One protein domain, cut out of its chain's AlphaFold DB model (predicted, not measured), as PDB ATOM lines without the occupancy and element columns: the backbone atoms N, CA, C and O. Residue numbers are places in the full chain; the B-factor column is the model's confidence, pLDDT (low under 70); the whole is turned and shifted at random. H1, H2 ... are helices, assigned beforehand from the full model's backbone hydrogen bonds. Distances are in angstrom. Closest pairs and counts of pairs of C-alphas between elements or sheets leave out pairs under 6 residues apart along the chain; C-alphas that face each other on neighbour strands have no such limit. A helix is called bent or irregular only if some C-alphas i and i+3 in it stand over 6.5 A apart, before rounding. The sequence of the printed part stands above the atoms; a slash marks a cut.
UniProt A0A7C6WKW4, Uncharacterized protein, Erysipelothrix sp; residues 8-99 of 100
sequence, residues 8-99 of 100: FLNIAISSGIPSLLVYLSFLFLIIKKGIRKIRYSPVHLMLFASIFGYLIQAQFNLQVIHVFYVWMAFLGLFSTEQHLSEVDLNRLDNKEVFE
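Overview. This is residues 8 to 99 of the 100 residues of an uncharacterized protein of Erysipelothrix sp (UniProt A0A7C6WKW4). Three helices, H2, H3 and H4, make a loose up-and-down bundle, each running against the one before; H2 meets the other two only with its later residues, 30 to 38, and its earlier part runs away from them. The short H1 folds back on the beginning of H2 like a hook, and at the other end of the domain residues 83 to 99, with H5, stick out as a free arm. The printed part has 92 residues with five named helices, H1 to H5 in chain order, and no named strand; the class is all helix. The whole is loose, with a radius of gyration of the C-alphas of 17.7 A, and the arm adds to the length in spans of 61 by 27 by 19 A.

Arrangement. H1, residues 8 to 14, and H2, residues 16 to 38, form a helical hairpin. They touch, H2 with residues 19 to 20 alone, the closest C-alphas being those of Ala 12 and Leu 20 at 6.1 A. They run opposite ways at a shallow tilt of 34.7 degrees, only just short of steep. H2 is the hub, touching three helices. With residues 34 to 38 alone it touches residues 44 to 48 of H3, residues 42 to 57; the closest C-alphas, of Ile 38 and His 44, are 4.9 A apart. This hairpin has a shallow tilt of 23 degrees, opposite ways. H3 also forms a hairpin with H4, residues 65 to 79: they touch, with C-alphas of Leu 47 and Phe 78 closest at 6.4 A, opposite ways at a shallow tilt of 31 degrees. H2 and H4 touch with residues 30 to 34 and 75 to 79 alone, closest at the C-alphas of Gly 34 and Ser 79, 6.1 A, the same way at a steep tilt of 42 degrees. H5, residues 84 to 97, touches no helix. Every O i to N i+4 pair is within hydrogen-bond range in H1 and H3; the counts are 16 of 19 in H2, 9 of 11 in H4 and 9 of 10 in H5.

Along the chain. H1 begins at C-alpha 8, (-3.650, 4.196, 22.837), and is 9.9 A long from first to last C-alpha. H2 measures 33.2 A and ends at C-alpha 38, (-13.779, 27.770, 30.933); it is neither bent nor irregular, but only just: C-alphas 33 and 36 are 6.2 A apart. H3 measures 22.7 A, H4 21.4 A and H5 20.4 A, ending at C-alpha 97, (-21.213, 35.363, 63.249).

Size, cuts and confidence. The C-alphas farthest apart, of Ile 13 and Glu 99, are 61.6 A apart. The printed part has no cut and no long link. The mean pLDDT of the printed part is 71.4, and 40 residues are under 70, among them 8 to 20, 59 to 64 and 81 to 92.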
ATOM      1  N   PHE A   8      -2.515   4.216  23.767       56.84
ATOM      2  CA  PHE A   8      -3.650   4.196  22.837       56.84
ATOM      3  C   PHE A   8      -3.566   3.052  21.826       56.84
ATOM      4  O   PHE A   8      -4.584   2.450  21.475       56.84
ATOM      5  N   LEU A   9      -2.350   2.714  21.395       53.50
ATOM      6  CA  LEU A   9      -2.109   1.588  20.503       53.50
ATOM      7  C   LEU A   9      -2.305   0.267  21.259       53.50
ATOM      8  O   LEU A   9      -2.906  -0.659  20.723       53.50
ATOM      9  N   ASN A  10      -1.908   0.198  22.534       54.72
ATOM     10  CA  ASN A  10      -2.119  -0.991  23.360       54.72
ATOM     11  C   ASN A  10      -3.610  -1.214  23.703       54.72
ATOM     12  O   ASN A  10      -4.083  -2.348  23.660       54.72
ATOM     13  N   ILE A  11      -4.386  -0.149  23.953       58.62
ATOM     14  CA  ILE A  11      -5.851  -0.217  24.128       58.62
ATOM     15  C   ILE A  11      -6.531  -0.687  22.835       58.62
ATOM     16  O   ILE A  11      -7.395  -1.567  22.886       58.62
ATOM     17  N   ALA A  12      -6.121  -0.152  21.680       56.19
ATOM     18  CA  ALA A  12      -6.669  -0.534  20.379       56.19
ATOM     19  C   ALA A  12      -6.402  -2.009  20.032       56.19
ATOM     20  O   ALA A  12      -7.274  -2.664  19.460       56.19
ATOM     21  N   ILE A  13      -5.230  -2.537  20.403       50.53
ATOM     22  CA  ILE A  13      -4.836  -3.929  20.135       50.53
ATOM     23  C   ILE A  13      -5.426  -4.900  21.179       50.53
ATOM     24  O   ILE A  13      -5.805  -6.010  20.819       50.53
ATOM     25  N   SER A  14      -5.543  -4.494  22.450       58.03
ATOM     26  CA  SER A  14      -5.989  -5.360  23.560       58.03
ATOM     27  C   SER A  14      -7.512  -5.411  23.742       58.03
ATOM     28  O   SER A  14      -8.077  -6.467  24.012       58.03
ATOM     29  N   SER A  15      -8.202  -4.278  23.565       60.12
ATOM     30  CA  SER A  15      -9.655  -4.152  23.800       60.12
ATOM     31  C   SER A  15     -10.463  -3.811  22.541       60.12
ATOM     32  O   SER A  15     -11.691  -3.726  22.582       60.12
ATOM     33  N   GLY A  16      -9.776  -3.667  21.405       65.19
ATOM     34  CA  GLY A  16     -10.366  -3.416  20.097       65.19
ATOM     35  C   GLY A  16     -10.706  -1.945  19.828       65.19
ATOM     36  O   GLY A  16     -10.906  -1.129  20.727       65.19
ATOM     37  N   ILE A  17     -10.847  -1.626  18.540       65.44
ATOM     38  CA  ILE A  17     -11.333  -0.341  18.007       65.44
ATOM     39  C   ILE A  17     -12.624   0.174  18.696       65.44
ATOM     40  O   ILE A  17     -12.686   1.377  18.967       65.44
ATOM     41  N   PRO A  18     -13.640  -0.659  19.033       68.25
ATOM     42  CA  PRO A  18     -14.847  -0.159  19.702       68.25
ATOM     43  C   PRO A  18     -14.589   0.419  21.103       68.25
ATOM     44  O   PRO A  18     -15.206   1.419  21.461       68.25
ATOM     45  N   SER A  19     -13.650  -0.144  21.870       66.44
ATOM     46  CA  SER A  19     -13.270   0.369  23.195       66.44
ATOM     47  C   SER A  19     -12.654   1.771  23.099       66.44
ATOM     48  O   SER A  19     -13.030   2.690  23.831       66.44
ATOM     49  N   LEU A  20     -11.781   1.976  22.105       65.81
ATOM     50  CA  LEU A  20     -11.169   3.276  21.833       65.81
ATOM     51  C   LEU A  20     -12.218   4.329  21.446       65.81
ATOM     52  O   LEU A  20     -12.166   5.460  21.929       65.81
ATOM     53  N   LEU A  21     -13.204   3.953  20.628       72.06
ATOM     54  CA  LEU A  21     -14.312   4.831  20.237       72.06
ATOM     55  C   LEU A  21     -15.168   5.273  21.429       72.06
ATOM     56  O   LEU A  21     -15.527   6.450  21.518       72.06
ATOM     57  N   VAL A  22     -15.476   4.362  22.358       79.12
ATOM     58  CA  VAL A  22     -16.237   4.686  23.576       79.12
ATOM     59  C   VAL A  22     -15.444   5.634  24.474       79.12
ATOM     60  O   VAL A  22     -15.991   6.641  24.925       79.12
ATOM     61  N   TYR A  23     -14.150   5.373  24.674       72.75
ATOM     62  CA  TYR A  23     -13.279   6.238  25.473       72.75
ATOM     63  C   TYR A  23     -13.174   7.651  24.885       72.75
ATOM     64  O   TYR A  23     -13.335   8.647  25.593       72.75
ATOM     65  N   LEU A  24     -12.977   7.747  23.569       74.25
ATOM     66  CA  LEU A  24     -12.878   9.028  22.877       74.25
ATOM     67  C   LEU A  24     -14.209   9.792  22.917       74.25
ATOM     68  O   LEU A  24     -14.219  11.005  23.125       74.25
ATOM     69  N   SER A  25     -15.332   9.081  22.790       80.31
ATOM     70  CA  SER A  25     -16.673   9.666  22.907       80.31
ATOM     71  C   SER A  25     -16.936  10.195  24.318       80.31
ATOM     72  O   SER A  25     -17.427  11.311  24.475       80.31
ATOM     73  N   PHE A  26     -16.569   9.435  25.353       80.69
ATOM     74  CA  PHE A  26     -16.678   9.857  26.749       80.69
ATOM     75  C   PHE A  26     -15.862  11.126  27.020       80.69
ATOM     76  O   PHE A  26     -16.391  12.112  27.542       80.69
ATOM     77  N   LEU A  27     -14.600  11.138  26.585       79.25
ATOM     78  CA  LEU A  27     -13.723  12.294  26.736       79.25
ATOM     79  C   LEU A  27     -14.276  13.522  25.995       79.25
ATOM     80  O   LEU A  27     -14.312  14.620  26.552       79.25
ATOM     81  N   PHE A  28     -14.771  13.332  24.770       81.81
ATOM     82  CA  PHE A  28     -15.377  14.397  23.974       81.81
ATOM     83  C   PHE A  28     -16.595  15.019  24.669       81.81
ATOM     84  O   PHE A  28     -16.730  16.244  24.698       81.81
ATOM     85  N   LEU A  29     -17.465  14.203  25.271       82.12
ATOM     86  CA  LEU A  29     -18.640  14.688  26.000       82.12
ATOM     87  C   LEU A  29     -18.256  15.519  27.232       82.12
ATOM     88  O   LEU A  29     -18.861  16.572  27.461       82.12
ATOM     89  N   ILE A  30     -17.243  15.091  27.995       79.38
ATOM     90  CA  ILE A  30     -16.770  15.831  29.176       79.38
ATOM     91  C   ILE A  30     -16.131  17.158  28.766       79.38
ATOM     92  O   ILE A  30     -16.493  18.210  29.301       79.38
ATOM     93  N   ILE A  31     -15.237  17.134  27.776       78.50
ATOM     94  CA  ILE A  31     -14.581  18.345  27.273       78.50
ATOM     95  C   ILE A  31     -15.623  19.331  26.736       78.50
ATOM     96  O   ILE A  31     -15.574  20.514  27.072       78.50
ATOM     97  N   LYS A  32     -16.614  18.858  25.968       80.44
ATOM     98  CA  LYS A  32     -17.691  19.702  25.429       80.44
ATOM     99  C   LYS A  32     -18.514  20.374  26.534       80.44
ATOM    100  O   LYS A  32     -18.869  21.544  26.390       80.44
ATOM    101  N   LYS A  33     -18.804  19.668  27.635       75.44
ATOM    102  CA  LYS A  33     -19.500  20.243  28.799       75.44
ATOM    103  C   LYS A  33     -18.662  21.311  29.501       75.44
ATOM    104  O   LYS A  33     -19.179  22.387  29.797       75.44
ATOM    105  N   GLY A  34     -17.384  21.035  29.747       70.44
ATOM    106  CA  GLY A  34     -16.528  21.936  30.517       70.44
ATOM    107  C   GLY A  34     -15.996  23.136  29.728       70.44
ATOM    108  O   GLY A  34     -15.854  24.211  30.305       70.44
ATOM    109  N   ILE A  35     -15.811  23.030  28.403       74.12
ATOM    110  CA  ILE A  35     -15.366  24.147  27.542       74.12
ATOM    111  C   ILE A  35     -16.266  25.377  27.671       74.12
ATOM    112  O   ILE A  35     -15.777  26.507  27.683       74.12
ATOM    113  N   ARG A  36     -17.582  25.177  27.820       70.25
ATOM    114  CA  ARG A  36     -18.522  26.290  28.004       70.25
ATOM    115  C   ARG A  36     -18.268  27.040  29.316       70.25
ATOM    116  O   ARG A  36     -18.501  28.241  29.361       70.25
ATOM    117  N   LYS A  37     -17.753  26.357  30.345       68.25
ATOM    118  CA  LYS A  37     -17.475  26.895  31.688       68.25
ATOM    119  C   LYS A  37     -16.091  27.534  31.824       68.25
ATOM    120  O   LYS A  37     -15.922  28.424  32.650       68.25
ATOM    121  N   ILE A  38     -15.129  27.165  30.968       71.06
ATOM    122  CA  ILE A  38     -13.779  27.770  30.933       71.06
ATOM    123  C   ILE A  38     -13.847  29.300  30.797       71.06
ATOM    124  O   ILE A  38     -13.018  30.015  31.350       71.06
ATOM    125  N   ARG A  39     -14.860  29.815  30.091       66.19
ATOM    126  CA  ARG A  39     -15.072  31.255  29.868       66.19
ATOM    127  C   ARG A  39     -15.523  32.021  31.120       66.19
ATOM    128  O   ARG A  39     -15.437  33.241  31.111       66.19
ATOM    129  N   TYR A  40     -16.015  31.330  32.151       69.50
ATOM    130  CA  TYR A  40     -16.648  31.941  33.327       69.50
ATOM    131  C   TYR A  40     -15.798  31.854  34.599       69.50
ATOM    132  O   TYR A  40     -16.013  32.636  35.519       69.50
ATOM    133  N   SER A  41     -14.826  30.938  34.670       70.88
ATOM    134  CA  SER A  41     -13.969  30.794  35.847       70.88
ATOM    135  C   SER A  41     -12.530  30.421  35.465       70.88
ATOM    136  O   SER A  41     -12.328  29.418  34.774       70.88
ATOM    137  N   PRO A  42     -11.508  31.151  35.958       75.31
ATOM    138  CA  PRO A  42     -10.103  30.829  35.699       75.31
ATOM    139  C   PRO A  42      -9.700  29.454  36.256       75.31
ATOM    140  O   PRO A  42      -8.831  28.792  35.694       75.31
ATOM    141  N   VAL A  43     -10.388  28.965  37.295       77.81
ATOM    142  CA  VAL A  43     -10.169  27.625  37.866       77.81
ATOM    143  C   VAL A  43     -10.500  26.527  36.847       77.81
ATOM    144  O   VAL A  43      -9.764  25.549  36.728       77.81
ATOM    145  N   HIS A  44     -11.558  26.706  36.047       76.38
ATOM    146  CA  HIS A  44     -11.913  25.751  34.991       76.38
ATOM    147  C   HIS A  44     -10.867  25.721  33.873       76.38
ATOM    148  O   HIS A  44     -10.624  24.666  33.290       76.38
ATOM    149  N   LEU A  45     -10.216  26.852  33.593       77.94
ATOM    150  CA  LEU A  45      -9.128  26.924  32.620       77.94
ATOM    151  C   LEU A  45      -7.894  26.146  33.101       77.94
ATOM    152  O   LEU A  45      -7.314  25.388  32.325       77.94
ATOM    153  N   MET A  46      -7.537  26.272  34.384       80.25
ATOM    154  CA  MET A  46      -6.434  25.509  34.985       80.25
ATOM    155  C   MET A  46      -6.721  24.000  34.971       80.25
ATOM    156  O   MET A  46      -5.869  23.224  34.545       80.25
ATOM    157  N   LEU A  47      -7.940  23.587  35.339       81.12
ATOM    158  CA  LEU A  47      -8.358  22.179  35.281       81.12
ATOM    159  C   LEU A  47      -8.309  21.618  33.857       81.12
ATOM    160  O   LEU A  47      -7.822  20.507  33.644       81.12
ATOM    161  N   PHE A  48      -8.760  22.395  32.869       82.19
ATOM    162  CA  PHE A  48      -8.664  22.006  31.466       82.19
ATOM    163  C   PHE A  48      -7.207  21.817  31.025       82.19
ATOM    164  O   PHE A  48      -6.887  20.812  30.392       82.19
ATOM    165  N   ALA A  49      -6.312  22.734  31.405       83.00
ATOM    166  CA  ALA A  49      -4.888  22.620  31.105       83.00
ATOM    167  C   ALA A  49      -4.261  21.364  31.738       83.00
ATOM    168  O   ALA A  49      -3.494  20.672  31.071       83.00
ATOM    169  N   SER A  50      -4.629  21.015  32.977       84.62
ATOM    170  CA  SER A  50      -4.177  19.780  33.636       84.62
ATOM    171  C   SER A  50      -4.672  18.517  32.925       84.62
ATOM    172  O   SER A  50      -3.892  17.588  32.706       84.62
ATOM    173  N   ILE A  51      -5.945  18.487  32.513       83.12
ATOM    174  CA  ILE A  51      -6.518  17.365  31.751       83.12
ATOM    175  C   ILE A  51      -5.799  17.209  30.406       83.12
ATOM    176  O   ILE A  51      -5.465  16.089  30.018       83.12
ATOM    177  N   PHE A  52      -5.540  18.321  29.714       82.25
ATOM    178  CA  PHE A  52      -4.889  18.327  28.403       82.25
ATOM    179  C   PHE A  52      -3.405  17.945  28.488       82.25
ATOM    180  O   PHE A  52      -2.919  17.165  27.670       82.25
ATOM    181  N   GLY A  53      -2.698  18.432  29.512       82.56
ATOM    182  CA  GLY A  53      -1.306  18.074  29.782       82.56
ATOM    183  C   GLY A  53      -1.132  16.577  30.042       82.56
ATOM    184  O   GLY A  53      -0.245  15.957  29.456       82.56
ATOM    185  N   TYR A  54      -2.031  15.973  30.828       80.25
ATOM    186  CA  TYR A  54      -2.040  14.521  31.020       80.25
ATOM    187  C   TYR A  54      -2.323  13.768  29.715       80.25
ATOM    188  O   TYR A  54      -1.681  12.758  29.443       80.25
ATOM    189  N   LEU A  55      -3.226  14.275  28.868       77.06
ATOM    190  CA  LEU A  55      -3.550  13.647  27.585       77.06
ATOM    191  C   LEU A  55      -2.338  13.563  26.647       77.06
ATOM    192  O   LEU A  55      -2.140  12.546  25.983       77.06
ATOM    193  N   ILE A  56      -1.532  14.630  26.607       77.88
ATOM    194  CA  ILE A  56      -0.281  14.683  25.842       77.88
ATOM    195  C   ILE A  56       0.748  13.734  26.462       77.88
ATOM    196  O   ILE A  56       1.376  12.963  25.742       77.88
ATOM    197  N   GLN A  57       0.892  13.749  27.790       77.31
ATOM    198  CA  GLN A  57       1.816  12.865  28.504       77.31
ATOM    199  C   GLN A  57       1.490  11.380  28.267       77.31
ATOM    200  O   GLN A  57       2.403  10.582  28.050       77.31
ATOM    201  N   ALA A  58       0.206  11.016  28.254       71.12
ATOM    202  CA  ALA A  58      -0.271   9.651  28.033       71.12
ATOM    203  C   ALA A  58       0.042   9.109  26.621       71.12
ATOM    204  O   ALA A  58       0.039   7.900  26.418       71.12
ATOM    205  N   GLN A  59       0.366   9.966  25.641       66.69
ATOM    206  CA  GLN A  59       0.808   9.505  24.313       66.69
ATOM    207  C   GLN A  59       2.233   8.928  24.314       66.69
ATOM    208  O   GLN A  59       2.575   8.136  23.436       66.69
ATOM    209  N   PHE A  60       3.077   9.352  25.260       66.19
ATOM    210  CA  PHE A  60       4.517   9.060  25.259       66.19
ATOM    211  C   PHE A  60       4.966   8.177  26.428       66.19
ATOM    212  O   PHE A  60       6.148   7.849  26.517       66.19
ATOM    213  N   ASN A  61       4.059   7.808  27.336       64.38
ATOM    214  CA  ASN A  61       4.383   7.048  28.540       64.38
ATOM    215  C   ASN A  61       3.561   5.755  28.641       64.38
ATOM    216  O   ASN A  61       2.470   5.650  28.082       64.38
ATOM    217  N   LEU A  62       4.083   4.772  29.379       60.38
ATOM    218  CA  LEU A  62       3.333   3.571  29.747       60.38
ATOM    219  C   LEU A  62       2.276   3.946  30.793       60.38
ATOM    220  O   LEU A  62       2.550   4.759  31.677       60.38
ATOM    221  N   GLN A  63       1.091   3.329  30.722       60.19
ATOM    222  CA  GLN A  63       0.034   3.551  31.711       60.19
ATOM    223  C   GLN A  63       0.546   3.335  33.128       60.19
ATOM    224  O   GLN A  63       0.795   2.206  33.555       60.19
ATOM    225  N   VAL A  64       0.606   4.421  33.891       65.62
ATOM    226  CA  VAL A  64       0.715   4.353  35.342       65.62
ATOM    227  C   VAL A  64      -0.701   4.440  35.896       65.62
ATOM    228  O   VAL A  64      -1.289   5.518  35.978       65.62
ATOM    229  N   ILE A  65      -1.240   3.286  36.289       70.00
ATOM    230  CA  ILE A  65      -2.600   3.108  36.832       70.00
ATOM    231  C   ILE A  65      -2.936   4.118  37.940       70.00
ATOM    232  O   ILE A  65      -4.055   4.616  38.013       70.00
ATOM    233  N   HIS A  66      -1.961   4.502  38.764       75.75
ATOM    234  CA  HIS A  66      -2.167   5.496  39.821       75.75
ATOM    235  C   HIS A  66      -2.507   6.892  39.290       75.75
ATOM    236  O   HIS A  66      -3.330   7.591  39.879       75.75
ATOM    237  N   VAL A  67      -1.911   7.297  38.167       76.81
ATOM    238  CA  VAL A  67      -2.133   8.631  37.592       76.81
ATOM    239  C   VAL A  67      -3.511   8.709  36.935       76.81
ATOM    240  O   VAL A  67      -4.163   9.748  37.003       76.81
ATOM    241  N   PHE A  68      -4.003   7.591  36.393       78.25
ATOM    242  CA  PHE A  68      -5.343   7.501  35.817       78.25
ATOM    243  C   PHE A  68      -6.442   7.834  36.839       78.25
ATOM    244  O   PHE A  68      -7.331   8.631  36.544       78.25
ATOM    245  N   TYR A  69      -6.362   7.298  38.064       81.00
ATOM    246  CA  TYR A  69      -7.361   7.587  39.104       81.00
ATOM    247  C   TYR A  69      -7.374   9.064  39.515       81.00
ATOM    248  O   TYR A  69      -8.445   9.651  39.681       81.00
ATOM    249  N   VAL A  70      -6.197   9.685  39.634       84.06
ATOM    250  CA  VAL A  70      -6.080  11.121  39.942       84.06
ATOM    251  C   VAL A  70      -6.645  11.961  38.795       84.06
ATOM    252  O   VAL A  70      -7.386  12.917  39.023       84.06
ATOM    253  N   TRP A  71      -6.366  11.577  37.552       82.19
ATOM    254  CA  TRP A  71      -6.904  12.254  36.378       82.19
ATOM    255  C   TRP A  71      -8.432  12.131  36.270       82.19
ATOM    256  O   TRP A  71      -9.110  13.116  35.967       82.19
ATOM    257  N   MET A  72      -9.002  10.971  36.609       81.56
ATOM    258  CA  MET A  72     -10.457  10.803  36.707       81.56
ATOM    259  C   MET A  72     -11.080  11.705  37.781       81.56
ATOM    260  O   MET A  72     -12.159  12.255  37.558       81.56
ATOM    261  N   ALA A  73     -10.402  11.912  38.916       83.50
ATOM    262  CA  ALA A  73     -10.865  12.841  39.946       83.50
ATOM    263  C   ALA A  73     -10.914  14.291  39.423       83.50
ATOM    264  O   ALA A  73     -11.907  14.991  39.634       83.50
ATOM    265  N   PHE A  74      -9.896  14.723  38.670       83.31
ATOM    266  CA  PHE A  74      -9.888  16.045  38.033       83.31
ATOM    267  C   PHE A  74     -10.961  16.201  36.953       83.31
ATOM    268  O   PHE A  74     -11.590  17.257  36.880       83.31
ATOM    269  N   LEU A  75     -11.233  15.163  36.158       82.94
ATOM    270  CA  LEU A  75     -12.356  15.158  35.212       82.94
ATOM    271  C   LEU A  75     -13.708  15.282  35.922       82.94
ATOM    272  O   LEU A  75     -14.573  16.028  35.461       82.94
ATOM    273  N   GLY A  76     -13.884  14.582  37.045       80.88
ATOM    274  CA  GLY A  76     -15.076  14.699  37.884       80.88
ATOM    275  C   GLY A  76     -15.265  16.126  38.392       80.88
ATOM    276  O   GLY A  76     -16.333  16.707  38.215       80.88
ATOM    277  N   LEU A  77     -14.201  16.731  38.927       80.12
ATOM    278  CA  LEU A  77     -14.222  18.114  39.405       80.12
ATOM    279  C   LEU A  77     -14.516  19.117  38.280       80.12
ATOM    280  O   LEU A  77     -15.287  20.051  38.475       80.12
ATOM    281  N   PHE A  78     -13.953  18.895  37.091       79.44
ATOM    282  CA  PHE A  78     -14.193  19.720  35.906       79.44
ATOM    283  C   PHE A  78     -15.624  19.583  35.355       79.44
ATOM    284  O   PHE A  78     -16.158  20.524  34.764       79.44
ATOM    285  N   SER A  79     -16.264  18.425  35.549       77.25
ATOM    286  CA  SER A  79     -17.659  18.198  35.158       77.25
ATOM    287  C   SER A  79     -18.669  18.726  36.179       77.25
ATOM    288  O   SER A  79     -19.838  18.899  35.819       77.25
ATOM    289  N   THR A  80     -18.267  18.956  37.428       78.38
ATOM    290  CA  THR A  80     -19.170  19.424  38.483       78.38
ATOM    291  C   THR A  80     -19.762  20.793  38.129       78.38
ATOM    292  O   THR A  80     -19.111  21.678  37.572       78.38
ATOM    293  N   GLU A  81     -21.055  20.967  38.394       63.16
ATOM    294  CA  GLU A  81     -21.705  22.277  38.354       63.16
ATOM    295  C   GLU A  81     -21.219  23.082  39.569       63.16
ATOM    296  O   GLU A  81     -21.235  22.556  40.678       63.16
ATOM    297  N   GLN A  82     -20.736  24.319  39.372       61.03
ATOM    298  CA  GLN A  82     -20.130  25.187  40.404       61.03
ATOM    299  C   GLN A  82     -21.120  25.656  41.489       61.03
ATOM    300  O   GLN A  82     -21.211  26.839  41.801       61.03
ATOM    301  N   HIS A  83     -21.853  24.745  42.114       56.31
ATOM    302  CA  HIS A  83     -22.715  25.070  43.243       56.31
ATOM    303  C   HIS A  83     -21.911  25.347  44.531       56.31
ATOM    304  O   HIS A  83     -22.427  25.912  45.487       56.31
ATOM    305  N   LEU A  84     -20.618  24.993  44.550       56.03
ATOM    306  CA  LEU A  84     -19.757  25.078  45.734       56.03
ATOM    307  C   LEU A  84     -19.316  26.504  46.107       56.03
ATOM    308  O   LEU A  84     -18.933  26.725  47.249       56.03
ATOM    309  N   SER A  85     -19.407  27.486  45.206       57.16
ATOM    310  CA  SER A  85     -19.001  28.865  45.523       57.16
ATOM    311  C   SER A  85     -19.982  29.607  46.438       57.16
ATOM    312  O   SER A  85     -19.544  30.435  47.228       57.16
ATOM    313  N   GLU A  86     -21.284  29.307  46.399       59.34
ATOM    314  CA  GLU A  86     -22.268  29.963  47.283       59.34
ATOM    315  C   GLU A  86     -22.338  29.319  48.674       59.34
ATOM    316  O   GLU A  86     -22.601  30.002  49.664       59.34
ATOM    317  N   VAL A  87     -22.087  28.009  48.764       62.75
ATOM    318  CA  VAL A  87     -22.215  27.249  50.018       62.75
ATOM    319  C   VAL A  87     -21.024  27.478  50.949       62.75
ATOM    320  O   VAL A  87     -21.225  27.607  52.156       62.75
ATOM    321  N   ASP A  88     -19.798  27.570  50.420       63.69
ATOM    322  CA  ASP A  88     -18.617  27.823  51.256       63.69
ATOM    323  C   ASP A  88     -18.515  29.286  51.705       63.69
ATOM    324  O   ASP A  88     -18.174  29.530  52.859       63.69
ATOM    325  N   LEU A  89     -18.905  30.262  50.873       64.50
ATOM    326  CA  LEU A  89     -18.952  31.671  51.293       64.50
ATOM    327  C   LEU A  89     -19.982  31.895  52.412       64.50
ATOM    328  O   LEU A  89     -19.651  32.507  53.423       64.50
ATOM    329  N   ASN A  90     -21.183  31.317  52.292       61.53
ATOM    330  CA  ASN A  90     -22.205  31.385  53.347       61.53
ATOM    331  C   ASN A  90     -21.793  30.679  54.645       61.53
ATOM    332  O   ASN A  90     -22.271  31.036  55.722       61.53
ATOM    333  N   ARG A  91     -20.944  29.646  54.562       66.06
ATOM    334  CA  ARG A  91     -20.430  28.932  55.741       66.06
ATOM    335  C   ARG A  91     -19.323  29.691  56.454       66.06
ATOM    336  O   ARG A  91     -19.245  29.588  57.675       66.06
ATOM    337  N   LEU A  92     -18.472  30.399  55.718       69.75
ATOM    338  CA  LEU A  92     -17.441  31.253  56.304       69.75
ATOM    339  C   LEU A  92     -18.075  32.485  56.961       69.75
ATOM    340  O   LEU A  92     -17.767  32.756  58.115       69.75
ATOM    341  N   ASP A  93     -19.041  33.117  56.291       70.94
ATOM    342  CA  ASP A  93     -19.823  34.231  56.844       70.94
ATOM    343  C   ASP A  93     -20.576  33.823  58.124       70.94
ATOM    344  O   ASP A  93     -20.436  34.455  59.166       70.94
ATOM    345  N   ASN A  94     -21.283  32.683  58.112       67.62
ATOM    346  CA  ASN A  94     -21.964  32.201  59.319       67.62
ATOM    347  C   ASN A  94     -20.997  31.856  60.456       67.62
ATOM    348  O   ASN A  94     -21.322  32.106  61.611       67.62
ATOM    349  N   LYS A  95     -19.829  31.265  60.174       67.06
ATOM    350  CA  LYS A  95     -18.876  30.903  61.235       67.06
ATOM    351  C   LYS A  95     -18.338  32.121  61.982       67.06
ATOM    352  O   LYS A  95     -18.205  32.029  63.195       67.06
ATOM    353  N   GLU A  96     -18.091  33.236  61.298       65.50
ATOM    354  CA  GLU A  96     -17.665  34.470  61.972       65.50
ATOM    355  C   GLU A  96     -18.785  35.082  62.830       65.50
ATOM    356  O   GLU A  96     -18.507  35.657  63.877       65.50
ATOM    357  N   VAL A  97     -20.057  34.893  62.459       63.50
ATOM    358  CA  VAL A  97     -21.213  35.363  63.249       63.50
ATOM    359  C   VAL A  97     -21.419  34.563  64.545       63.50
ATOM    360  O   VAL A  97     -21.954  35.104  65.509       63.50
ATOM    361  N   PHE A  98     -20.999  33.295  64.607       62.47
ATOM    362  CA  PHE A  98     -21.155  32.456  65.808       62.47
ATOM    363  C   PHE A  98     -19.989  32.556  66.812       62.47
ATOM    364  O   PHE A  98     -20.075  31.951  67.881       62.47
ATOM    365  N   GLU A  99     -18.917  33.291  66.493       62.16
ATOM    366  CA  GLU A  99     -17.758  33.502  67.381       62.16
ATOM    367  C   GLU A  99     -17.739  34.884  68.083       62.16
ATOM    368  O   GLU A  99     -16.752  35.209  68.749       62.16
TER     369      GLU A  99